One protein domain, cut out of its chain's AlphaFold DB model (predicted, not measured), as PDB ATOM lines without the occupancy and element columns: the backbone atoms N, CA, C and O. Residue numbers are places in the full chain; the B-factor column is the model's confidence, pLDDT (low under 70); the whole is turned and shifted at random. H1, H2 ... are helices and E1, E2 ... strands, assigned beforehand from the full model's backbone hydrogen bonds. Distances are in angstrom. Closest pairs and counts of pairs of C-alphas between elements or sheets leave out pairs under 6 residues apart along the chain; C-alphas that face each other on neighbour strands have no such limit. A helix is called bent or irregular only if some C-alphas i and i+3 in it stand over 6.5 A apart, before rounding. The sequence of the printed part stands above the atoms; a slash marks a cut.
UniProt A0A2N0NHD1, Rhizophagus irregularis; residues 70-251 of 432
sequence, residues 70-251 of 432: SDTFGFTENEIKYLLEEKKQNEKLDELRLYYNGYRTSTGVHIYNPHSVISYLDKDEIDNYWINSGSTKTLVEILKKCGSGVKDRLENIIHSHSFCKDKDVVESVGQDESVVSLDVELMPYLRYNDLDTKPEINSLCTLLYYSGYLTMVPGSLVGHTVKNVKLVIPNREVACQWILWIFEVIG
ATOM      1  N   SER A  70     162.493 135.036 135.889       80.88
ATOM      2  CA  SER A  70     162.433 136.443 135.468       80.88
ATOM      3  C   SER A  70     161.038 137.069 135.448       80.88
ATOM      4  O   SER A  70     160.916 138.282 135.384       80.88
ATOM      5  N   ASP A  71     159.996 136.249 135.470       80.19
ATOM      6  CA  ASP A  71     158.578 136.616 135.465       80.19
ATOM      7  C   ASP A  71     157.868 136.251 136.776       80.19
ATOM      8  O   ASP A  71     156.650 136.314 136.859       80.19
ATOM      9  N   THR A  72     158.619 135.815 137.789       83.31
ATOM     10  CA  THR A  72     158.056 135.299 139.046       83.31
ATOM     11  C   THR A  72     157.997 136.368 140.141       83.31
ATOM     12  O   THR A  72     157.241 136.232 141.097       83.31
ATOM     13  N   PHE A  73     158.794 137.433 140.018       80.81
ATOM     14  CA  PHE A  73     158.923 138.488 141.025       80.81
ATOM     15  C   PHE A  73     158.496 139.838 140.445       80.81
ATOM     16  O   PHE A  73     159.312 140.564 139.883       80.81
ATOM     17  N   GLY A  74     157.211 140.161 140.575       88.81
ATOM     18  CA  GLY A  74     156.600 141.365 140.010       88.81
ATOM     19  C   GLY A  74     155.224 141.068 139.423       88.81
ATOM     20  O   GLY A  74     154.744 139.944 139.537       88.81
ATOM     21  N   PHE A  75     154.618 142.061 138.774       93.12
ATOM     22  CA  PHE A  75     153.448 141.838 137.921       93.12
ATOM     23  C   PHE A  75     153.842 141.900 136.450       93.12
ATOM     24  O   PHE A  75     154.567 142.796 136.027       93.12
ATOM     25  N   THR A  76     153.336 140.975 135.653       92.50
ATOM     26  CA  THR A  76     153.396 141.037 134.193       92.50
ATOM     27  C   THR A  76     152.323 141.978 133.653       92.50
ATOM     28  O   THR A  76     151.287 142.184 134.282       92.50
ATOM     29  N   GLU A  77     152.506 142.511 132.442       91.38
ATOM     30  CA  GLU A  77     151.486 143.379 131.830       91.38
ATOM     31  C   GLU A  77     150.110 142.694 131.708       91.38
ATOM     32  O   GLU A  77     149.081 143.352 131.834       91.38
ATOM     33  N   ASN A  78     150.072 141.376 131.495       92.75
ATOM     34  CA  ASN A  78     148.814 140.628 131.422       92.75
ATOM     35  C   ASN A  78     148.090 140.579 132.773       92.75
ATOM     36  O   ASN A  78     146.867 140.683 132.809       92.75
ATOM     37  N   GLU A  79     148.827 140.463 133.878       94.75
ATOM     38  CA  GLU A  79     148.245 140.532 135.221       94.75
ATOM     39  C   GLU A  79     147.750 141.948 135.529       94.75
ATOM     40  O   GLU A  79     146.663 142.099 136.075       94.75
ATOM     41  N   ILE A  80     148.479 142.990 135.106       94.56
ATOM     42  CA  ILE A  80     148.009 144.381 135.221       94.56
ATOM     43  C   ILE A  80     146.714 144.595 134.439       94.56
ATOM     44  O   ILE A  80     145.764 145.147 134.988       94.56
ATOM     45  N   LYS A  81     146.649 144.130 133.184       94.81
ATOM     46  CA  LYS A  81     145.429 144.191 132.360       94.81
ATOM     47  C   LYS A  81     144.248 143.560 133.084       94.81
ATOM     48  O   LYS A  81     143.225 144.210 133.238       94.81
ATOM     49  N   TYR A  82     144.428 142.347 133.602       95.56
ATOM     50  CA  TYR A  82     143.390 141.656 134.359       95.56
ATOM     51  C   TYR A  82     142.932 142.455 135.595       95.56
ATOM     52  O   TYR A  82     141.736 142.620 135.824       95.56
ATOM     53  N   LEU A  83     143.865 143.010 136.377       94.50
ATOM     54  CA  LEU A  83     143.536 143.813 137.563       94.50
ATOM     55  C   LEU A  83     142.786 145.113 137.213       94.50
ATOM     56  O   LEU A  83     141.887 145.518 137.952       94.50
ATOM     57  N   LEU A  84     143.131 145.756 136.094       94.00
ATOM     58  CA  LEU A  84     142.443 146.955 135.600       94.00
ATOM     59  C   LEU A  84     141.055 146.638 135.030       94.00
ATOM     60  O   LEU A  84     140.127 147.424 135.231       94.00
ATOM     61  N   GLU A  85     140.886 145.488 134.372       94.25
ATOM     62  CA  GLU A  85     139.588 145.013 133.876       94.25
ATOM     63  C   GLU A  85     138.594 144.836 135.030       94.25
ATOM     64  O   GLU A  85     137.474 145.351 134.963       94.25
ATOM     65  N   GLU A  86     139.031 144.215 136.129       93.38
ATOM     66  CA  GLU A  86     138.227 144.038 137.347       93.38
ATOM     67  C   GLU A  86     137.802 145.380 137.974       93.38
ATOM     68  O   GLU A  86     136.711 145.504 138.538       93.38
ATOM     69  N   LYS A  87     138.637 146.419 137.835       90.81
ATOM     70  CA  LYS A  87     138.359 147.791 138.295       90.81
ATOM     71  C   LYS A  87     137.619 148.653 137.266       90.81
ATOM     72  O   LYS A  87     137.169 149.740 137.619       90.81
ATOM     73  N   LYS A  88     137.427 148.164 136.032       91.69
ATOM     74  CA  LYS A  88     136.860 148.895 134.880       91.69
ATOM     75  C   LYS A  88     137.672 150.134 134.470       91.69
ATOM     76  O   LYS A  88     137.081 151.148 134.115       91.69
ATOM     77  N   GLN A  89     139.001 150.034 134.509       89.81
ATOM     78  CA  GLN A  89     139.949 151.128 134.228       89.81
ATOM     79  C   GLN A  89     140.949 150.760 133.119       89.81
ATOM     80  O   GLN A  89     142.145 151.041 133.197       89.81
ATOM     81  N   ASN A  90     140.485 150.074 132.076       88.06
ATOM     82  CA  ASN A  90     141.343 149.566 130.998       88.06
ATOM     83  C   ASN A  90     142.105 150.671 130.256       88.06
ATOM     84  O   ASN A  90     143.210 150.451 129.764       88.06
ATOM     85  N   GLU A  91     141.533 151.871 130.209       84.81
ATOM     86  CA  GLU A  91     142.134 153.067 129.627       84.81
ATOM     87  C   GLU A  91     143.398 153.542 130.360       84.81
ATOM     88  O   GLU A  91     144.167 154.320 129.803       84.81
ATOM     89  N   LYS A  92     143.641 153.061 131.587       87.56
ATOM     90  CA  LYS A  92     144.783 153.449 132.426       87.56
ATOM     91  C   LYS A  92     146.048 152.639 132.168       87.56
ATOM     92  O   LYS A  92     147.113 153.009 132.653       87.56
ATOM     93  N   LEU A  93     145.975 151.564 131.382       88.56
ATOM     94  CA  LEU A  93     147.124 150.687 131.142       88.56
ATOM     95  C   LEU A  93     148.339 151.438 130.578       88.56
ATOM     96  O   LEU A  93     149.456 151.219 131.040       88.56
ATOM     97  N   ASP A  94     148.133 152.310 129.591       84.50
ATOM     98  CA  ASP A  94     149.231 153.054 128.966       84.50
ATOM     99  C   ASP A  94     149.864 154.051 129.950       84.50
ATOM    100  O   ASP A  94     151.085 154.199 129.981       84.50
ATOM    101  N   GLU A  95     149.056 154.661 130.821       81.88
ATOM    102  CA  GLU A  95     149.528 155.534 131.901       81.88
ATOM    103  C   GLU A  95     150.379 154.747 132.916       81.88
ATOM    104  O   GLU A  95     151.503 155.149 133.231       81.88
ATOM    105  N   LEU A  96     149.913 153.567 133.345       88.12
ATOM    106  CA  LEU A  96     150.671 152.676 134.231       88.12
ATOM    107  C   LEU A  96     151.961 152.176 133.573       88.12
ATOM    108  O   LEU A  96     152.985 152.057 134.250       88.12
ATOM    109  N   ARG A  97     151.945 151.911 132.260       86.44
ATOM    110  CA  ARG A  97     153.146 151.528 131.506       86.44
ATOM    111  C   ARG A  97     154.199 152.633 131.536       86.44
ATOM    112  O   ARG A  97     155.383 152.334 131.619       86.44
ATOM    113  N   LEU A  98     153.810 153.904 131.510       81.75
ATOM    114  CA  LEU A  98     154.771 155.008 131.581       81.75
ATOM    115  C   LEU A  98     155.368 155.192 132.988       81.75
ATOM    116  O   LEU A  98     156.522 155.613 133.112       81.75
ATOM    117  N   TYR A  99     154.610 154.870 134.045       85.06
ATOM    118  CA  TYR A  99     155.018 155.134 135.434       85.06
ATOM    119  C   TYR A  99     155.667 153.963 136.140       85.06
ATOM    120  O   TYR A  99     156.656 154.165 136.836       85.06
ATOM    121  N   TYR A 100     155.132 152.758 135.965       89.25
ATOM    122  CA  TYR A 100     155.443 151.617 136.832       89.25
ATOM    123  C   TYR A 100     156.026 150.420 136.098       89.25
ATOM    124  O   TYR A 100     156.389 149.426 136.734       89.25
ATOM    125  N   ASN A 101     156.139 150.501 134.774       86.69
ATOM    126  CA  ASN A 101     156.829 149.494 133.984       86.69
ATOM    127  C   ASN A 101     158.296 149.437 134.402       86.69
ATOM    128  O   ASN A 101     159.058 150.370 134.180       86.69
ATOM    129  N   GLY A 102     158.681 148.381 135.097       81.94
ATOM    130  CA  GLY A 102     159.986 148.302 135.719       81.94
ATOM    131  C   GLY A 102     160.978 147.575 134.832       81.94
ATOM    132  O   GLY A 102     161.491 148.074 133.831       81.94
ATOM    133  N   TYR A 103     161.309 146.377 135.277       83.19
ATOM    134  CA  TYR A 103     162.393 145.602 134.726       83.19
ATOM    135  C   TYR A 103     161.948 144.867 133.456       83.19
ATOM    136  O   TYR A 103     160.905 144.212 133.442       83.19
ATOM    137  N   ARG A 104     162.761 144.917 132.396       84.12
ATOM    138  CA  ARG A 104     162.534 144.134 131.184       84.12
ATOM    139  C   ARG A 104     163.372 142.865 131.194       84.12
ATOM    140  O   ARG A 104     164.600 142.894 131.262       84.12
ATOM    141  N   THR A 105     162.682 141.733 131.125       78.25
ATOM    142  CA  THR A 105     163.326 140.415 131.059       78.25
ATOM    143  C   THR A 105     164.100 140.239 129.752       78.25
ATOM    144  O   THR A 105     163.839 140.916 128.756       78.25
ATOM    145  N   SER A 106     165.001 139.255 129.707       69.88
ATOM    146  CA  SER A 106     165.726 138.886 128.481       69.88
ATOM    147  C   SER A 106     164.823 138.479 127.310       69.88
ATOM    148  O   SER A 106     165.257 138.511 126.159       69.88
ATOM    149  N   THR A 107     163.560 138.134 127.575       72.50
ATOM    150  CA  THR A 107     162.538 137.834 126.561       72.50
ATOM    151  C   THR A 107     161.657 139.017 126.187       72.50
ATOM    152  O   THR A 107     160.731 138.850 125.401       72.50
ATOM    153  N   GLY A 108     161.911 140.199 126.746       78.69
ATOM    154  CA  GLY A 108     161.133 141.405 126.469       78.69
ATOM    155  C   GLY A 108     159.856 141.552 127.298       78.69
ATOM    156  O   GLY A 108     159.159 142.546 127.121       78.69
ATOM    157  N   VAL A 109     159.562 140.619 128.215       83.38
ATOM    158  CA  VAL A 109     158.408 140.718 129.131       83.38
ATOM    159  C   VAL A 109     158.642 141.855 130.122       83.38
ATOM    160  O   VAL A 109     159.723 141.932 130.715       83.38
ATOM    161  N   HIS A 110     157.621 142.695 130.286       86.38
ATOM    162  CA  HIS A 110     157.569 143.790 131.250       86.38
ATOM    163  C   HIS A 110     157.221 143.277 132.641       86.38
ATOM    164  O   HIS A 110     156.227 142.565 132.796       86.38
ATOM    165  N   ILE A 111     158.022 143.672 133.630       90.31
ATOM    166  CA  ILE A 111     157.818 143.350 135.039       90.31
ATOM    167  C   ILE A 111     157.633 144.650 135.816       90.31
ATOM    168  O   ILE A 111     158.552 145.457 135.960       90.31
ATOM    169  N   TYR A 112     156.418 144.845 136.305       92.12
ATOM    170  CA  TYR A 112     155.986 146.011 137.057       92.12
ATOM    171  C   TYR A 112     156.276 145.826 138.546       92.12
ATOM    172  O   TYR A 112     156.188 144.715 139.084       92.12
ATOM    173  N   ASN A 113     156.599 146.930 139.218       91.00
ATOM    174  CA  ASN A 113     156.814 146.939 140.660       91.00
ATOM    175  C   ASN A 113     155.495 146.636 141.408       91.00
ATOM    176  O   ASN A 113     154.530 147.385 141.240       91.00
ATOM    177  N   PRO A 114     155.431 145.595 142.265       91.19
ATOM    178  CA  PRO A 114     154.201 145.254 142.978       91.19
ATOM    179  C   PRO A 114     153.676 146.357 143.889       91.19
ATOM    180  O   PRO A 114     152.472 146.582 143.939       91.19
ATOM    181  N   HIS A 115     154.566 147.048 144.603       92.25
ATOM    182  CA  HIS A 115     154.174 148.081 145.554       92.25
ATOM    183  C   HIS A 115     153.549 149.281 144.841       92.25
ATOM    184  O   HIS A 115     152.499 149.754 145.276       92.25
ATOM    185  N   SER A 116     154.138 149.730 143.727       92.94
ATOM    186  CA  SER A 116     153.590 150.844 142.946       92.94
ATOM    187  C   SER A 116     152.231 150.513 142.340       92.94
ATOM    188  O   SER A 116     151.290 151.291 142.473       92.94
ATOM    189  N   VAL A 117     152.088 149.318 141.760       93.50
ATOM    190  CA  VAL A 117     150.820 148.853 141.178       93.50
ATOM    191  C   VAL A 117     149.729 148.714 142.237       93.50
ATOM    192  O   VAL A 117     148.627 149.216 142.044       93.50
ATOM    193  N   ILE A 118     150.013 148.047 143.360       93.75
ATOM    194  CA  ILE A 118     149.022 147.842 144.427       93.75
ATOM    195  C   ILE A 118     148.595 149.184 145.020       93.75
ATOM    196  O   ILE A 118     147.405 149.403 145.226       93.75
ATOM    197  N   SER A 119     149.547 150.091 145.250       94.62
ATOM    198  CA  SER A 119     149.249 151.421 145.784       94.62
ATOM    199  C   SER A 119     148.369 152.235 144.836       94.62
ATOM    200  O   SER A 119     147.422 152.870 145.293       94.62
ATOM    201  N   TYR A 120     148.623 152.162 143.525       93.44
ATOM    202  CA  TYR A 120     147.741 152.753 142.522       93.44
ATOM    203  C   TYR A 120     146.336 152.135 142.559       93.44
ATOM    204  O   TYR A 120     145.356 152.863 142.635       93.44
ATOM    205  N   LEU A 121     146.212 150.804 142.563       92.50
ATOM    206  CA  LEU A 121     144.906 150.125 142.556       92.50
ATOM    207  C   LEU A 121     144.066 150.384 143.822       92.50
ATOM    208  O   LEU A 121     142.837 150.225 143.789       92.50
ATOM    209  N   ASP A 122     144.725 150.722 144.932       93.56
ATOM    210  CA  ASP A 122     144.104 151.088 146.207       93.56
ATOM    211  C   ASP A 122     143.667 152.560 146.240       93.56
ATOM    212  O   ASP A 122     142.539 152.859 146.631       93.56
ATOM    213  N   LYS A 123     144.535 153.477 145.793       92.38
ATOM    214  CA  LYS A 123     144.325 154.932 145.903       92.38
ATOM    215  C   LYS A 123     143.707 155.588 144.671       92.38
ATOM    216  O   LYS A 123     143.217 156.706 144.777       92.38
ATOM    217  N   ASP A 124     143.747 154.908 143.530       89.19
ATOM    218  CA  ASP A 124     143.399 155.438 142.206       89.19
ATOM    219  C   ASP A 124     144.192 156.702 141.820       89.19
ATOM    220  O   ASP A 124     143.695 157.621 141.171       89.19
ATOM    221  N   GLU A 125     145.457 156.761 142.244       88.12
ATOM    222  CA  GLU A 125     146.341 157.908 142.030       88.12
ATOM    223  C   GLU A 125     147.723 157.441 141.577       88.12
ATOM    224  O   GLU A 125     148.301 156.513 142.152       88.12
ATOM    225  N   ILE A 126     148.260 158.088 140.544       85.56
ATOM    226  CA  ILE A 126     149.643 157.894 140.117       85.56
ATOM    227  C   ILE A 126     150.552 158.725 141.021       85.56
ATOM    228  O   ILE A 126     150.497 159.951 141.013       85.56
ATOM    229  N   ASP A 127     151.418 158.044 141.758       85.75
ATOM    230  CA  ASP A 127     152.437 158.657 142.605       85.75
ATOM    231  C   ASP A 127     153.705 157.779 142.669       85.75
ATOM    232  O   ASP A 127     153.763 156.654 142.166       85.75
ATOM    233  N   ASN A 128     154.735 158.321 143.297       85.06
ATOM    234  CA  ASN A 128     156.069 157.786 143.517       85.06
ATOM    235  C   ASN A 128     156.119 156.797 144.704       85.06
ATOM    236  O   ASN A 128     156.808 157.002 145.707       85.06
ATOM    237  N   TYR A 129     155.360 155.710 144.622       89.06
ATOM    238  CA  TYR A 129     155.186 154.739 145.703       89.06
ATOM    239  C   TYR A 129     156.439 153.939 146.076       89.06
ATOM    240  O   TYR A 129     156.743 153.788 147.260       89.06
ATOM    241  N   TRP A 130     157.150 153.368 145.104       88.06
ATOM    242  CA  TRP A 130     158.331 152.538 145.349       88.06
ATOM    243  C   TRP A 130     159.484 153.363 145.907       88.06
ATOM    244  O   TRP A 130     160.114 152.952 146.883       88.06
ATOM    245  N   ILE A 131     159.726 154.548 145.349       79.50
ATOM    246  CA  ILE A 131     160.864 155.380 145.757       79.50
ATOM    247  C   ILE A 131     160.697 155.910 147.189       79.50
ATOM    248  O   ILE A 131     161.672 156.021 147.927       79.50
ATOM    249  N   ASN A 132     159.453 156.109 147.636       76.94
ATOM    250  CA  ASN A 132     159.132 156.514 149.007       76.94
ATOM    251  C   ASN A 132     159.276 155.379 150.042       76.94
ATOM    252  O   ASN A 132     159.203 155.630 151.246       76.94
ATOM    253  N   SER A 133     159.472 154.129 149.604       71.62
ATOM    254  CA  SER A 133     159.507 152.949 150.485       71.62
ATOM    255  C   SER A 133     160.902 152.583 151.018       71.62
ATOM    256  O   SER A 133     161.007 151.762 151.932       71.62
ATOM    257  N   GLY A 134     161.980 153.175 150.485       66.19
ATOM    258  CA  GLY A 134     163.358 152.764 150.778       66.19
ATOM    259  C   GLY A 134     164.351 153.917 150.945       66.19
ATOM    260  O   GLY A 134     164.161 155.016 150.443       66.19
ATOM    261  N   SER A 135     165.454 153.659 151.658       67.00
ATOM    262  CA  SER A 135     166.565 154.610 151.803       67.00
ATOM    263  C   SER A 135     167.610 154.383 150.714       67.00
ATOM    264  O   SER A 135     168.196 153.309 150.639       67.00
ATOM    265  N   THR A 136     167.933 155.420 149.943       73.69
ATOM    266  CA  THR A 136     168.948 155.375 148.872       73.69
ATOM    267  C   THR A 136     170.293 155.989 149.273       73.69
ATOM    268  O   THR A 136     171.126 156.270 148.415       73.69
ATOM    269  N   LYS A 137     170.522 156.219 150.572       78.19
ATOM    270  CA  LYS A 137     171.694 156.951 151.091       78.19
ATOM    271  C   LYS A 137     173.027 156.409 150.574       78.19
ATOM    272  O   LYS A 137     173.849 157.178 150.090       78.19
ATOM    273  N   THR A 138     173.219 155.091 150.608       77.88
ATOM    274  CA  THR A 138     174.458 154.457 150.132       77.88
ATOM    275  C   THR A 138     174.686 154.688 148.639       77.88
ATOM    276  O   THR A 138     175.809 154.976 148.236       77.88
ATOM    277  N   LEU A 139     173.636 154.637 147.813       82.69
ATOM    278  CA  LEU A 139     173.743 154.939 146.382       82.69
ATOM    279  C   LEU A 139     174.156 156.392 146.147       82.69
ATOM    280  O   LEU A 139     175.045 156.647 145.340       82.69
ATOM    281  N   VAL A 140     173.579 157.336 146.891       82.38
ATOM    282  CA  VAL A 140     173.958 158.751 146.786       82.38
ATOM    283  C   VAL A 140     175.406 158.979 147.215       82.38
ATOM    284  O   VAL A 140     176.144 159.696 146.541       82.38
ATOM    285  N   GLU A 141     175.854 158.348 148.300       83.44
ATOM    286  CA  GLU A 141     177.254 158.411 148.736       83.44
ATOM    287  C   GLU A 141     178.213 157.856 147.673       83.44
ATOM    288  O   GLU A 141     179.275 158.437 147.440       83.44
ATOM    289  N   ILE A 142     177.835 156.771 146.992       84.00
ATOM    290  CA  ILE A 142     178.590 156.207 145.865       84.00
ATOM    291  C   ILE A 142     178.627 157.202 144.696       84.00
ATOM    292  O   ILE A 142     179.707 157.487 144.177       84.00
ATOM    293  N   LEU A 143     177.486 157.791 144.320       82.12
ATOM    294  CA  LEU A 143     177.388 158.783 143.240       82.12
ATOM    295  C   LEU A 143     178.241 160.032 143.513       82.12
ATOM    296  O   LEU A 143     178.899 160.549 142.607       82.12
ATOM    297  N   LYS A 144     178.303 160.491 144.771       79.94
ATOM    298  CA  LYS A 144     179.159 161.615 145.191       79.94
ATOM    299  C   LYS A 144     180.651 161.338 144.956       79.94
ATOM    300  O   LYS A 144     181.388 162.269 144.637       79.94
ATOM    301  N   LYS A 145     181.088 160.075 145.052       82.75
ATOM    302  CA  LYS A 145     182.486 159.643 144.839       82.75
ATOM    303  C   LYS A 145     182.868 159.459 143.362       82.75
ATOM    304  O   LYS A 145     184.050 159.269 143.063       82.75
ATOM    305  N   CYS A 146     181.909 159.473 142.436       79.75
ATOM    306  CA  CYS A 146     182.174 159.250 141.014       79.75
ATOM    307  C   CYS A 146     182.997 160.387 140.384       79.75
ATOM    308  O   CYS A 146     182.821 161.565 140.699       79.75
ATOM    309  N   GLY A 147     183.883 160.033 139.447       71.81
ATOM    310  CA  GLY A 147     184.606 161.016 138.630       71.81
ATOM    311  C   GLY A 147     183.702 161.703 137.598       71.81
ATOM    312  O   GLY A 147     182.641 161.177 137.266       71.81
ATOM    313  N   SER A 148     184.147 162.839 137.049       69.88
ATOM    314  CA  SER A 148     183.389 163.633 136.062       69.88
ATOM    315  C   SER A 148     182.904 162.809 134.867       69.88
ATOM    316  O   SER A 148     181.713 162.774 134.611       69.88
ATOM    317  N   GLY A 149     183.771 162.017 134.230       70.31
ATOM    318  CA  GLY A 149     183.364 161.211 133.068       70.31
ATOM    319  C   GLY A 149     182.285 160.149 133.347       70.31
ATOM    320  O   GLY A 149     181.600 159.720 132.424       70.31
ATOM    321  N   VAL A 150     182.109 159.712 134.603       76.50
ATOM    322  CA  VAL A 150     180.977 158.849 134.992       76.50
ATOM    323  C   VAL A 150     179.707 159.690 135.106       76.50
ATOM    324  O   VAL A 150     178.673 159.279 134.588       76.50
ATOM    325  N   LYS A 151     179.798 160.873 135.724       71.88
ATOM    326  CA  LYS A 151     178.680 161.816 135.868       71.88
ATOM    327  C   LYS A 151     178.141 162.249 134.503       71.88
ATOM    328  O   LYS A 151     176.960 162.037 134.263       71.88
ATOM    329  N   ASP A 152     179.007 162.648 133.571       69.88
ATOM    330  CA  ASP A 152     178.619 163.053 132.209       69.88
ATOM    331  C   ASP A 152     177.804 161.957 131.484       69.88
ATOM    332  O   ASP A 152     176.839 162.219 130.765       69.88
ATOM    333  N   ARG A 153     178.170 160.680 131.674       75.69
ATOM    334  CA  ARG A 153     177.434 159.549 131.085       75.69
ATOM    335  C   ARG A 153     176.055 159.368 131.719       75.69
ATOM    336  O   ARG A 153     175.093 159.110 130.999       75.69
ATOM    337  N   LEU A 154     175.965 159.483 133.041       74.50
ATOM    338  CA  LEU A 154     174.698 159.395 133.771       74.50
ATOM    339  C   LEU A 154     173.787 160.601 133.509       74.50
ATOM    340  O   LEU A 154     172.571 160.482 133.558       74.50
ATOM    341  N   GLU A 155     174.348 161.755 133.179       69.44
ATOM    342  CA  GLU A 155     173.570 162.923 132.771       69.44
ATOM    343  C   GLU A 155     172.883 162.678 131.418       69.44
ATOM    344  O   GLU A 155     171.683 162.913 131.275       69.44
ATOM    345  N   ASN A 156     173.603 162.098 130.452       70.69
ATOM    346  CA  ASN A 156     173.058 161.809 129.121       70.69
ATOM    347  C   ASN A 156     171.861 160.837 129.146       70.69
ATOM    348  O   ASN A 156     170.917 161.005 128.372       70.69
ATOM    349  N   ILE A 157     171.867 159.829 130.027       75.50
ATOM    350  CA  ILE A 157     170.768 158.849 130.096       75.50
ATOM    351  C   ILE A 157     169.487 159.448 130.703       75.50
ATOM    352  O   ILE A 157     168.383 159.104 130.284       75.50
ATOM    353  N   ILE A 158     169.619 160.375 131.655       70.69
ATOM    354  CA  ILE A 158     168.477 161.089 132.250       70.69
ATOM    355  C   ILE A 158     167.828 161.974 131.197       70.69
ATOM    356  O   ILE A 158     166.613 161.956 131.015       70.69
ATOM    357  N   HIS A 159     168.667 162.681 130.445       64.50
ATOM    358  CA  HIS A 159     168.238 163.552 129.369       64.50
ATOM    359  C   HIS A 159     167.454 162.802 128.286       64.50
ATOM    360  O   HIS A 159     166.454 163.305 127.781       64.50
ATOM    361  N   SER A 160     167.881 161.577 127.970       64.31
ATOM    362  CA  SER A 160     167.171 160.678 127.067       64.31
ATOM    363  C   SER A 160     165.792 160.269 127.574       64.31
ATOM    364  O   SER A 160     164.869 160.154 126.769       64.31
ATOM    365  N   HIS A 161     165.641 159.986 128.869       66.12
ATOM    366  CA  HIS A 161     164.359 159.533 129.410       66.12
ATOM    367  C   HIS A 161     163.300 160.642 129.340       66.12
ATOM    368  O   HIS A 161     162.146 160.373 129.009       66.12
ATOM    369  N   SER A 162     163.706 161.899 129.552       58.47
ATOM    370  CA  SER A 162     162.837 163.080 129.447       58.47
ATOM    371  C   SER A 162     162.209 163.289 128.060       58.47
ATOM    372  O   SER A 162     161.225 164.019 127.944       58.47
ATOM    373  N   PHE A 163     162.744 162.661 127.005       54.25
ATOM    374  CA  PHE A 163     162.241 162.790 125.633       54.25
ATOM    375  C   PHE A 163     161.255 161.696 125.204       54.25
ATOM    376  O   PHE A 163     160.589 161.846 124.173       54.25
ATOM    377  N   CYS A 164     161.111 160.619 125.982       57.53
ATOM    378  CA  CYS A 164     160.203 159.521 125.659       57.53
ATOM    379  C   CYS A 164     158.739 159.940 125.888       57.53
ATOM    380  O   CYS A 164     158.176 159.811 126.975       57.53
ATOM    381  N   LYS A 165     158.158 160.474 124.805       56.84
ATOM    382  CA  LYS A 165     156.830 161.093 124.664       56.84
ATOM    383  C   LYS A 165     155.685 160.289 125.289       56.84
ATOM    384  O   LYS A 165     155.038 160.784 126.196       56.84
ATOM    385  N   ASP A 166     155.450 159.080 124.790       60.12
ATOM    386  CA  ASP A 166     154.213 158.306 125.010       60.12
ATOM    387  C   ASP A 166     154.455 156.808 124.743       60.12
ATOM    388  O   ASP A 166     153.547 156.035 124.443       60.12
ATOM    389  N   LYS A 167     155.729 156.410 124.729       65.00
ATOM    390  CA  LYS A 167     156.172 155.074 124.352       65.00
ATOM    391  C   LYS A 167     157.138 154.558 125.390       65.00
ATOM    392  O   LYS A 167     157.842 155.324 126.046       65.00
ATOM    393  N   ASP A 168     157.174 153.243 125.483       75.06
ATOM    394  CA  ASP A 168     158.175 152.546 126.258       75.06
ATOM    395  C   ASP A 168     159.586 153.010 125.834       75.06
ATOM    396  O   ASP A 168     159.947 153.004 124.650       75.06
ATOM    397  N   VAL A 169     160.371 153.477 126.812       76.00
ATOM    398  CA  VAL A 169     161.724 154.021 126.586       76.00
ATOM    399  C   VAL A 169     162.616 152.964 125.955       76.00
ATOM    400  O   VAL A 169     163.413 153.268 125.071       76.00
ATOM    401  N   VAL A 170     162.453 151.712 126.377       80.25
ATOM    402  CA  VAL A 170     163.253 150.586 125.918       80.25
ATOM    403  C   VAL A 170     162.970 150.277 124.444       80.25
ATOM    404  O   VAL A 170     163.900 149.986 123.697       80.25
ATOM    405  N   GLU A 171     161.715 150.381 123.999       79.75
ATOM    406  CA  GLU A 171     161.324 150.213 122.586       79.75
ATOM    407  C   GLU A 171     161.769 151.365 121.685       79.75
ATOM    408  O   GLU A 171     161.939 151.181 120.480       79.75
ATOM    409  N   SER A 172     161.969 152.546 122.267       78.69
ATOM    410  CA  SER A 172     162.374 153.744 121.531       78.69
ATOM    411  C   SER A 172     163.877 153.758 121.214       78.69
ATOM    412  O   SER A 172     164.308 154.446 120.287       78.69
ATOM    413  N   VAL A 173     164.682 152.958 121.926       80.12
ATOM    414  CA  VAL A 173     166.130 152.841 121.690       80.12
ATOM    415  C   VAL A 173     166.410 152.365 120.261       80.12
ATOM    416  O   VAL A 173     165.977 151.293 119.843       80.12
ATOM    417  N   GLY A 174     167.189 153.152 119.514       75.50
ATOM    418  CA  GLY A 174     167.561 152.853 118.126       75.50
ATOM    419  C   GLY A 174     166.483 153.179 117.086       75.50
ATOM    420  O   GLY A 174     166.768 153.091 115.894       75.50
ATOM    421  N   GLN A 175     165.282 153.577 117.516       75.69
ATOM    422  CA  GLN A 175     164.234 154.131 116.649       75.69
ATOM    423  C   GLN A 175     164.159 155.658 116.752       75.69
ATOM    424  O   GLN A 175     163.848 156.326 115.768       75.69
ATOM    425  N   ASP A 176     164.440 156.200 117.937       70.38
ATOM    426  CA  ASP A 176     164.483 157.630 118.216       70.38
ATOM    427  C   ASP A 176     165.912 158.022 118.613       70.38
ATOM    428  O   ASP A 176     166.439 157.564 119.627       70.38
ATOM    429  N   GLU A 177     166.554 158.862 117.799       68.81
ATOM    430  CA  GLU A 177     167.929 159.331 118.026       68.81
ATOM    431  C   GLU A 177     168.072 160.178 119.302       68.81
ATOM    432  O   GLU A 177     169.183 160.340 119.804       68.81
ATOM    433  N   SER A 178     166.965 160.694 119.854       65.06
ATOM    434  CA  SER A 178     166.968 161.398 121.143       65.06
ATOM    435  C   SER A 178     167.060 160.454 122.347       65.06
ATOM    436  O   SER A 178     167.322 160.909 123.464       65.06
ATOM    437  N   VAL A 179     166.884 159.142 122.133       71.31
ATOM    438  CA  VAL A 179     166.950 158.130 123.188       71.31
ATOM    439  C   VAL A 179     168.352 157.519 123.257       71.31
ATOM    440  O   VAL A 179     168.787 156.765 122.387       71.31
ATOM    441  N   VAL A 180     169.058 157.831 124.339       76.94
ATOM    442  CA  VAL A 180     170.432 157.430 124.639       76.94
ATOM    443  C   VAL A 180     170.427 156.274 125.634       76.94
ATOM    444  O   VAL A 180     169.924 156.386 126.750       76.94
ATOM    445  N   SER A 181     171.061 155.168 125.252       86.19
ATOM    446  CA  SER A 181     171.372 154.058 126.155       86.19
ATOM    447  C   SER A 181     172.815 154.122 126.648       86.19
ATOM    448  O   SER A 181     173.704 154.584 125.932       86.19
ATOM    449  N   LEU A 182     173.082 153.575 127.832       87.81
ATOM    450  CA  LEU A 182     174.441 153.333 128.308       87.81
ATOM    451  C   LEU A 182     174.933 151.963 127.853       87.81
ATOM    452  O   LEU A 182     174.386 150.954 128.287       87.81
ATOM    453  N   ASP A 183     176.003 151.928 127.060       88.56
ATOM    454  CA  ASP A 183     176.732 150.690 126.774       88.56
ATOM    455  C   ASP A 183     177.684 150.357 127.932       88.56
ATOM    456  O   ASP A 183     178.588 151.137 128.262       88.56
ATOM    457  N   VAL A 184     177.474 149.210 128.575       89.50
ATOM    458  CA  VAL A 184     178.251 148.783 129.747       89.50
ATOM    459  C   VAL A 184     178.657 147.318 129.668       89.50
ATOM    460  O   VAL A 184     178.066 146.517 128.941       89.50
ATOM    461  N   GLU A 185     179.668 146.962 130.453       89.69
ATOM    462  CA  GLU A 185     179.961 145.570 130.785       89.69
ATOM    463  C   GLU A 185     179.381 145.267 132.171       89.69
ATOM    464  O   GLU A 185     179.823 145.850 133.163       89.69
ATOM    465  N   LEU A 186     178.361 144.400 132.244       87.81
ATOM    466  CA  LEU A 186     177.802 143.999 133.538       87.81
ATOM    467  C   LEU A 186     178.811 143.122 134.275       87.81
ATOM    468  O   LEU A 186     179.401 142.220 133.689       87.81
ATOM    469  N   MET A 187     178.974 143.356 135.576       85.50
ATOM    470  CA  MET A 187     179.918 142.625 136.421       85.50
ATOM    471  C   MET A 187     179.194 141.512 137.199       85.50
ATOM    472  O   MET A 187     178.517 141.808 138.185       85.50
ATOM    473  N   PRO A 188     179.337 140.223 136.830       75.00
ATOM    474  CA  PRO A 188     178.571 139.135 137.450       75.00
ATOM    475  C   PRO A 188     178.879 138.920 138.935       75.00
ATOM    476  O   PRO A 188     178.085 138.317 139.643       75.00
ATOM    477  N   TYR A 189     180.026 139.412 139.409       76.50
ATOM    478  CA  TYR A 189     180.503 139.235 140.782       76.50
ATOM    479  C   TYR A 189     180.867 140.569 141.439       76.50
ATOM    480  O   TYR A 189     181.861 140.652 142.160       76.50
ATOM    481  N   LEU A 190     180.091 141.622 141.161       80.81
ATOM    482  CA  LEU A 190     180.281 142.934 141.777       80.81
ATOM    483  C   LEU A 190     180.210 142.842 143.310       80.81
ATOM    484  O   LEU A 190     179.251 142.302 143.867       80.81
ATOM    485  N   ARG A 191     181.186 143.434 144.003       77.38
ATOM    486  CA  ARG A 191     181.188 143.582 145.463       77.38
ATOM    487  C   ARG A 191     181.061 145.051 145.836       77.38
ATOM    488  O   ARG A 191     181.534 145.929 145.125       77.38
ATOM    489  N   TYR A 192     180.493 145.319 147.011       74.94
ATOM    490  CA  TYR A 192     180.394 146.688 147.528       74.94
ATOM    491  C   TYR A 192     181.766 147.359 147.690       74.94
ATOM    492  O   TYR A 192     181.897 148.532 147.370       74.94
ATOM    493  N   ASN A 193     182.809 146.609 148.061       75.12
ATOM    494  CA  ASN A 193     184.170 147.149 148.149       75.12
ATOM    495  C   ASN A 193     184.715 147.617 146.787       75.12
ATOM    496  O   ASN A 193     185.553 148.513 146.743       75.12
ATOM    497  N   ASP A 194     184.220 147.060 145.673       73.94
ATOM    498  CA  ASP A 194     184.585 147.513 144.323       73.94
ATOM    499  C   ASP A 194     183.964 148.899 144.000       73.94
ATOM    500  O   ASP A 194     184.274 149.501 142.972       73.94
ATOM    501  N   LEU A 195     183.093 149.421 144.877       78.88
ATOM    502  CA  LEU A 195     182.439 150.732 144.794       78.88
ATOM    503  C   LEU A 195     183.002 151.745 145.809       78.88
ATOM    504  O   LEU A 195     182.619 152.916 145.788       78.88
ATOM    505  N   ASP A 196     183.904 151.334 146.704       71.69
ATOM    506  CA  ASP A 196     184.373 152.201 147.791       71.69
ATOM    507  C   ASP A 196     185.374 153.267 147.318       71.69
ATOM    508  O   ASP A 196     185.390 154.379 147.859       71.69
ATOM    509  N   THR A 197     186.167 152.964 146.285       67.31
ATOM    510  CA  THR A 197     187.228 153.832 145.753       67.31
ATOM    511  C   THR A 197     186.942 154.244 144.310       67.31
ATOM    512  O   THR A 197     187.241 153.490 143.390       67.31
ATOM    513  N   LYS A 198     186.390 155.453 144.116       67.62
ATOM    514  CA  LYS A 198     186.085 156.070 142.805       67.62
ATOM    515  C   LYS A 198     185.441 155.068 141.822       67.62
ATOM    516  O   LYS A 198     186.114 154.606 140.901       67.62
ATOM    517  N   PRO A 199     184.146 154.748 142.007       78.50
ATOM    518  CA  PRO A 199     183.473 153.714 141.234       78.50
ATOM    519  C   PRO A 199     183.595 153.959 139.730       78.50
ATOM    520  O   PRO A 199     183.300 155.056 139.243       78.50
ATOM    521  N   GLU A 200     183.993 152.925 138.997       86.19
ATOM    522  CA  GLU A 200     183.928 152.924 137.541       86.19
ATOM    523  C   GLU A 200     182.477 152.797 137.063       86.19
ATOM    524  O   GLU A 200     181.607 152.259 137.753       86.19
ATOM    525  N   ILE A 201     182.217 153.266 135.840       86.38
ATOM    526  CA  ILE A 201     180.877 153.259 135.243       86.38
ATOM    527  C   ILE A 201     180.257 151.855 135.191       86.38
ATOM    528  O   ILE A 201     179.074 151.709 135.471       86.38
ATOM    529  N   ASN A 202     181.043 150.815 134.893       89.56
ATOM    530  CA  ASN A 202     180.547 149.439 134.796       89.56
ATOM    531  C   ASN A 202     180.077 148.906 136.156       89.56
ATOM    532  O   ASN A 202     178.979 148.352 136.250       89.56
ATOM    533  N   SER A 203     180.857 149.130 137.217       88.50
ATOM    534  CA  SER A 203     180.507 148.736 138.586       88.50
ATOM    535  C   SER A 203     179.228 149.428 139.051       88.50
ATOM    536  O   SER A 203     178.306 148.787 139.556       88.50
ATOM    537  N   LEU A 204     179.144 150.739 138.821       88.94
ATOM    538  CA  LEU A 204     177.988 151.539 139.202       88.94
ATOM    539  C   LEU A 204     176.727 151.139 138.427       88.94
ATOM    540  O   LEU A 204     175.689 150.880 139.032       88.94
ATOM    541  N   CYS A 205     176.815 151.040 137.101       90.81
ATOM    542  CA  CYS A 205     175.689 150.640 136.262       90.81
ATOM    543  C   CYS A 205     175.221 149.219 136.570       90.81
ATOM    544  O   CYS A 205     174.020 148.965 136.554       90.81
ATOM    545  N   THR A 206     176.141 148.310 136.909       89.56
ATOM    546  CA  THR A 206     175.791 146.962 137.370       89.56
ATOM    547  C   THR A 206     174.960 147.022 138.653       89.56
ATOM    548  O   THR A 206     173.909 146.386 138.716       89.56
ATOM    549  N   LEU A 207     175.379 147.811 139.652       89.00
ATOM    550  CA  LEU A 207     174.601 147.996 140.881       89.00
ATOM    551  C   LEU A 207     173.216 148.581 140.588       89.00
ATOM    552  O   LEU A 207     172.217 148.043 141.061       89.00
ATOM    553  N   LEU A 208     173.153 149.658 139.808       90.44
ATOM    554  CA  LEU A 208     171.904 150.347 139.474       90.44
ATOM    555  C   LEU A 208     170.928 149.435 138.729       90.44
ATOM    556  O   LEU A 208     169.743 149.419 139.044       90.44
ATOM    557  N   TYR A 209     171.431 148.638 137.791       90.38
ATOM    558  CA  TYR A 209     170.643 147.665 137.048       90.38
ATOM    559  C   TYR A 209     170.042 146.583 137.953       90.38
ATOM    560  O   TYR A 209     168.834 146.359 137.943       90.38
ATOM    561  N   TYR A 210     170.864 145.951 138.794       86.56
ATOM    562  CA  TYR A 210     170.397 144.918 139.723       86.56
ATOM    563  C   TYR A 210     169.500 145.462 140.842       86.56
ATOM    564  O   TYR A 210     168.719 144.719 141.434       86.56
ATOM    565  N   SER A 211     169.600 146.759 141.128       86.00
ATOM    566  CA  SER A 211     168.755 147.454 142.102       86.00
ATOM    567  C   SER A 211     167.461 148.006 141.487       86.00
ATOM    568  O   SER A 211     166.660 148.590 142.209       86.00
ATOM    569  N   GLY A 212     167.248 147.839 140.174       88.25
ATOM    570  CA  GLY A 212     166.037 148.279 139.472       88.25
ATOM    571  C   GLY A 212     166.032 149.745 139.020       88.25
ATOM    572  O   GLY A 212     165.033 150.201 138.472       88.25
ATOM    573  N   TYR A 213     167.134 150.482 139.194       89.56
ATOM    574  CA  TYR A 213     167.266 151.880 138.753       89.56
ATOM    575  C   TYR A 213     167.640 152.031 137.276       89.56
ATOM    576  O   TYR A 213     167.517 153.118 136.710       89.56
ATOM    577  N   LEU A 214     168.104 150.944 136.660       91.25
ATOM    578  CA  LEU A 214     168.311 150.812 135.224       91.25
ATOM    579  C   LEU A 214     167.703 149.494 134.751       91.25
ATOM    580  O   LEU A 214     167.675 148.506 135.485       91.25
ATOM    581  N   THR A 215     167.273 149.453 133.497       90.00
ATOM    582  CA  THR A 215     166.827 148.227 132.842       90.00
ATOM    583  C   THR A 215     167.527 148.015 131.509       90.00
ATOM    584  O   THR A 215     168.103 148.940 130.940       90.00
ATOM    585  N   MET A 216     167.519 146.772 131.041       87.88
ATOM    586  CA  MET A 216     168.222 146.350 129.838       87.88
ATOM    587  C   MET A 216     167.322 146.453 128.609       87.88
ATOM    588  O   MET A 216     166.146 146.097 128.656       87.88
ATOM    589  N   VAL A 217     167.910 146.857 127.483       86.88
ATOM    590  CA  VAL A 217     167.253 146.800 126.176       86.88
ATOM    591  C   VAL A 217     167.268 145.359 125.643       86.88
ATOM    592  O   VAL A 217     168.349 144.792 125.475       86.88
ATOM    593  N   PRO A 218     166.109 144.727 125.364       79.31
ATOM    594  CA  PRO A 218     166.059 143.376 124.822       79.31
ATOM    595  C   PRO A 218     166.905 143.235 123.559       79.31
ATOM    596  O   PRO A 218     166.918 144.109 122.696       79.31
ATOM    597  N   GLY A 219     167.621 142.117 123.453       76.19
ATOM    598  CA  GLY A 219     168.525 141.861 122.332       76.19
ATOM    599  C   GLY A 219     169.886 142.559 122.423       76.19
ATOM    600  O   GLY A 219     170.717 142.336 121.549       76.19
ATOM    601  N   SER A 220     170.170 143.340 123.477       77.62
ATOM    602  CA  SER A 220     171.510 143.919 123.671       77.62
ATOM    603  C   SER A 220     172.583 142.884 124.024       77.62
ATOM    604  O   SER A 220     173.771 143.168 123.916       77.62
ATOM    605  N   LEU A 221     172.188 141.693 124.477       72.56
ATOM    606  CA  LEU A 221     173.113 140.603 124.771       72.56
ATOM    607  C   LEU A 221     173.461 139.821 123.505       72.56
ATOM    608  O   LEU A 221     172.582 139.282 122.833       72.56
ATOM    609  N   VAL A 222     174.759 139.692 123.232       60.00
ATOM    610  CA  VAL A 222     175.281 138.811 122.180       60.00
ATOM    611  C   VAL A 222     175.818 137.534 122.832       60.00
ATOM    612  O   VAL A 222     176.909 137.513 123.411       60.00
ATOM    613  N   GLY A 223     175.037 136.454 122.755       61.03
ATOM    614  CA  GLY A 223     175.360 135.171 123.392       61.03
ATOM    615  C   GLY A 223     175.317 135.247 124.925       61.03
ATOM    616  O   GLY A 223     174.396 135.831 125.485       61.03
ATOM    617  N   HIS A 224     176.321 134.676 125.598       58.97
ATOM    618  CA  HIS A 224     176.504 134.777 127.059       58.97
ATOM    619  C   HIS A 224     177.375 135.977 127.472       58.97
ATOM    620  O   HIS A 224     177.767 136.105 128.631       58.97
ATOM    621  N   THR A 225     177.747 136.837 126.522       61.72
ATOM    622  CA  THR A 225     178.678 137.933 126.788       61.72
ATOM    623  C   THR A 225     177.933 139.091 127.434       61.72
ATOM    624  O   THR A 225     177.106 139.736 126.797       61.72
ATOM    625  N   VAL A 226     178.286 139.411 128.677       72.25
ATOM    626  CA  VAL A 226     177.790 140.582 129.425       72.25
ATOM    627  C   VAL A 226     178.414 141.911 128.967       72.25
ATOM    628  O   VAL A 226     178.389 142.896 129.700       72.25
ATOM    629  N   LYS A 227     178.988 141.946 127.758       76.94
ATOM    630  CA  LYS A 227     179.666 143.105 127.162       76.94
ATOM    631  C   LYS A 227     178.720 143.874 126.247       76.94
ATOM    632  O   LYS A 227     177.957 143.256 125.511       76.94
ATOM    633  N   ASN A 228     178.849 145.202 126.239       79.50
ATOM    634  CA  ASN A 228     178.040 146.125 125.429       79.50
ATOM    635  C   ASN A 228     176.530 145.997 125.694       79.50
ATOM    636  O   ASN A 228     175.707 146.119 124.787       79.50
ATOM    637  N   VAL A 229     176.165 145.736 126.950       87.44
ATOM    638  CA  VAL A 229     174.770 145.733 127.385       87.44
ATOM    639  C   VAL A 229     174.266 147.166 127.361       87.44
ATOM    640  O   VAL A 229     174.893 148.047 127.945       87.44
ATOM    641  N   LYS A 230     173.122 147.382 126.712       89.38
ATOM    642  CA  LYS A 230     172.467 148.686 126.645       89.38
ATOM    643  C   LYS A 230     171.510 148.832 127.811       89.38
ATOM    644  O   LYS A 230     170.561 148.054 127.928       89.38
ATOM    645  N   LEU A 231     171.758 149.825 128.653       90.81
ATOM    646  CA  LEU A 231     170.917 150.159 129.796       90.81
ATOM    647  C   LEU A 231     170.197 151.492 129.589       90.81
ATOM    648  O   LEU A 231     170.753 152.397 128.970       90.81
ATOM    649  N   VAL A 232     168.986 151.605 130.135       88.56
ATOM    650  CA  VAL A 232     168.139 152.813 130.153       88.56
ATOM    651  C   VAL A 232     167.427 152.959 131.499       88.56
ATOM    652  O   VAL A 232     167.321 151.992 132.255       88.56
ATOM    653  N   ILE A 233     166.924 154.155 131.807       88.06
ATOM    654  CA  ILE A 233     166.014 154.364 132.944       88.06
ATOM    655  C   ILE A 233     164.648 153.743 132.588       88.06
ATOM    656  O   ILE A 233     164.116 154.072 131.523       88.06
ATOM    657  N   PRO A 234     164.087 152.851 133.429       86.56
ATOM    658  CA  PRO A 234     162.942 152.011 133.059       86.56
ATOM    659  C   PRO A 234     161.628 152.781 132.905       86.56
ATOM    660  O   PRO A 234     160.876 152.534 131.966       86.56
ATOM    661  N   ASN A 235     161.352 153.715 133.813       85.44
ATOM    662  CA  ASN A 235     160.086 154.439 133.880       85.44
ATOM    663  C   ASN A 235     160.244 155.782 134.597       85.44
ATOM    664  O   ASN A 235     161.317 156.118 135.109       85.44
ATOM    665  N   ARG A 236     159.137 156.523 134.651       80.81
ATOM    666  CA  ARG A 236     159.081 157.868 135.224       80.81
ATOM    667  C   ARG A 236     159.252 157.904 136.737       80.81
ATOM    668  O   ARG A 236     159.909 158.815 137.231       80.81
ATOM    669  N   GLU A 237     158.724 156.918 137.461       85.00
ATOM    670  CA  GLU A 237     158.917 156.818 138.913       85.00
ATOM    671  C   GLU A 237     160.413 156.700 139.255       85.00
ATOM    672  O   GLU A 237     160.943 157.414 140.105       85.00
ATOM    673  N   VAL A 238     161.142 155.861 138.520       87.00
ATOM    674  CA  VAL A 238     162.589 155.696 138.682       87.00
ATOM    675  C   VAL A 238     163.352 156.938 138.218       87.00
ATOM    676  O   VAL A 238     164.291 157.361 138.894       87.00
ATOM    677  N   ALA A 239     162.949 157.563 137.108       81.25
ATOM    678  CA  ALA A 239     163.538 158.822 136.647       81.25
ATOM    679  C   ALA A 239     163.420 159.937 137.701       81.25
ATOM    680  O   ALA A 239     164.363 160.704 137.897       81.25
ATOM    681  N   CYS A 240     162.304 159.978 138.436       79.31
ATOM    682  CA  CYS A 240     162.118 160.904 139.547       79.31
ATOM    683  C   CYS A 240     163.193 160.705 140.631       79.31
ATOM    684  O   CYS A 240     163.827 161.669 141.066       79.31
ATOM    685  N   GLN A 241     163.482 159.457 141.011       84.12
ATOM    686  CA  GLN A 241     164.529 159.166 141.997       84.12
ATOM    687  C   GLN A 241     165.933 159.574 141.531       84.12
ATOM    688  O   GLN A 241     166.716 160.095 142.330       84.12
ATOM    689  N   TRP A 242     166.253 159.376 140.250       81.25
ATOM    690  CA  TRP A 242     167.529 159.812 139.671       81.25
ATOM    691  C   TRP A 242     167.764 161.309 139.856       81.25
ATOM    692  O   TRP A 242     168.874 161.742 140.163       81.25
ATOM    693  N   ILE A 243     166.713 162.104 139.707       75.44
ATOM    694  CA  ILE A 243     166.823 163.552 139.804       75.44
ATOM    695  C   ILE A 243     166.936 163.991 141.262       75.44
ATOM    696  O   ILE A 243     167.779 164.833 141.568       75.44
ATOM    697  N   LEU A 244     166.188 163.365 142.178       77.94
ATOM    698  CA  LEU A 244     166.382 163.579 143.616       77.94
ATOM    699  C   LEU A 244     167.839 163.321 144.029       77.94
ATOM    700  O   LEU A 244     168.414 164.106 144.782       77.94
ATOM    701  N   TRP A 245     168.474 162.281 143.478       80.19
ATOM    702  CA  TRP A 245     169.899 162.038 143.703       80.19
ATOM    703  C   TRP A 245     170.791 163.121 143.120       80.19
ATOM    704  O   TRP A 245     171.751 163.500 143.782       80.19
ATOM    705  N   ILE A 246     170.499 163.643 141.925       74.31
ATOM    706  CA  ILE A 246     171.254 164.776 141.372       74.31
ATOM    707  C   ILE A 246     171.203 165.953 142.340       74.31
ATOM    708  O   ILE A 246     172.264 166.436 142.725       74.31
ATOM    709  N   PHE A 247     170.009 166.363 142.780       73.06
ATOM    710  CA  PHE A 247     169.838 167.457 143.742       73.06
ATOM    711  C   PHE A 247     170.648 167.227 145.022       73.06
ATOM    712  O   PHE A 247     171.358 168.122 145.485       73.06
ATOM    713  N   GLU A 248     170.622 166.005 145.556       77.06
ATOM    714  CA  GLU A 248     171.376 165.660 146.760       77.06
ATOM    715  C   GLU A 248     172.901 165.618 146.534       77.06
ATOM    716  O   GLU A 248     173.678 165.974 147.428       77.06
ATOM    717  N   VAL A 249     173.357 165.188 145.353       72.62
ATOM    718  CA  VAL A 249     174.779 165.147 144.967       72.62
ATOM    719  C   VAL A 249     175.342 166.557 144.817       72.62
ATOM    720  O   VAL A 249     176.459 166.802 145.266       72.62
ATOM    721  N   ILE A 250     174.574 167.473 144.225       66.25
ATOM    722  CA  ILE A 250     174.984 168.867 143.992       66.25
ATOM    723  C   ILE A 250     174.714 169.784 145.192       66.25
ATOM    724  O   ILE A 250     175.103 170.948 145.170       66.25
ATOM    725  N   GLY A 251     174.053 169.269 146.235       67.31
ATOM    726  CA  GLY A 251     173.789 170.001 147.473       67.31
ATOM    727  C   GLY A 251     172.695 171.062 147.349       67.31
ATOM    728  O   GLY A 251     172.747 172.065 148.055       67.31
TER     729      GLY A 251
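This is residues 70 to 251 of the 432 residues of a protein of Rhizophagus irregularis (UniProt A0A2N0NHD1). Two lobes sit end to end, with the longest helix, H9, running from one to the other. One lobe holds the helices H1, H2 and H3, with the small hairpin E1 E2 at their end nearer the other lobe; in that other lobe, H5 and H8 pack on the two-stranded sheet E3 E4, with H4 and H7 farther out. The 182 printed residues hold nine named helices and four strands, in the order H1 H2 E1 E2 H3 H4 H5 H6 E3 H7 H8 E4 H9; both sheets are antiparallel. The class is mostly helix, and the whole is compact, with a radius of gyration of the C-alphas of 16.4 A and spans of 51 by 40 by 31 A.

Begin at C-alpha 182, (174.441, 153.333, 128.308), where E3, residues 182 to 184, starts; its partner E4 is residues 229 to 232. H5 is residues 148 to 161, 20.6 A from first to last C-alpha, and H8 is residues 201 to 210, 14.1 A. H4 is residues 137 to 144, H6 residues 169 to 172 and H7 residues 192 to 195. The other sheet is E1, residues 101 to 104, and E2, residues 110 to 112. Find C-alpha 77 at (151.486, 143.379, 131.830); from there H1 runs 15.3 A to residue 87. H2, residues 90 to 100, is irregular, with C-alphas 91 and 94 7.1 A apart; H3 is residues 114 to 123. H9, residues 236 to 250, runs 21.2 A to C-alpha 250 at (174.984, 168.867, 143.992).

Between E3 and E4, find N 182 and O 231 within hydrogen-bond range at 2.8 A. The closest C-alphas of H8 and E3 are Asn 202 and Val 184, 5.6 A; those of H5 and E4 are Ile 157 and Val 232, 6.6 A. H6 is close to H5 but not clearly touching, His 161 to Val 169 being the closest C-alphas, 6.7 A. H7 and H8 only just touch, and only at the corner, with 3 pairs of C-alphas within 8 A, Leu 195 and Ser 203 closest at 6.8 A. H9 touches H4 with residues 245 to 249 alone, C-alphas Val 249 and Lys 144 closest at 5.6 A, at a steep tilt of 62 degrees. H9 and H2 touch only at their ends, C-alphas Arg 236 and Tyr 99 closest at 4.9 A. In the hairpin E1 and E2, N 111 and O 103 are 2.9 A apart. H1 touches H2 at a steep tilt of 48 degrees, C-alphas Leu 84 and Asn 90 closest at 5.4 A; H2 and H3 only just touch, with 3 pairs of C-alphas within 8 A, Tyr 100 and Ser 116 closest at 6.4 A. Helix packing is mostly crossed, meaning steep tilts between touching helices. Every O i to N i+4 pair is within hydrogen-bond range in H1, H3, H4, H8 and H9, against 5 of 7 in H2 and 8 of 10 in H5; H6 and H7 are too short for such a pair.

The two C-alphas farthest apart, Lys 88 and Thr 197, are 51.8 A apart, and the printed part has no cut. The long links are H3 to H4 and H8 to E4. Mean pLDDT of the printed part is 81.1; 25 residues are under 70, among them 159 to 167 and 222 to 225.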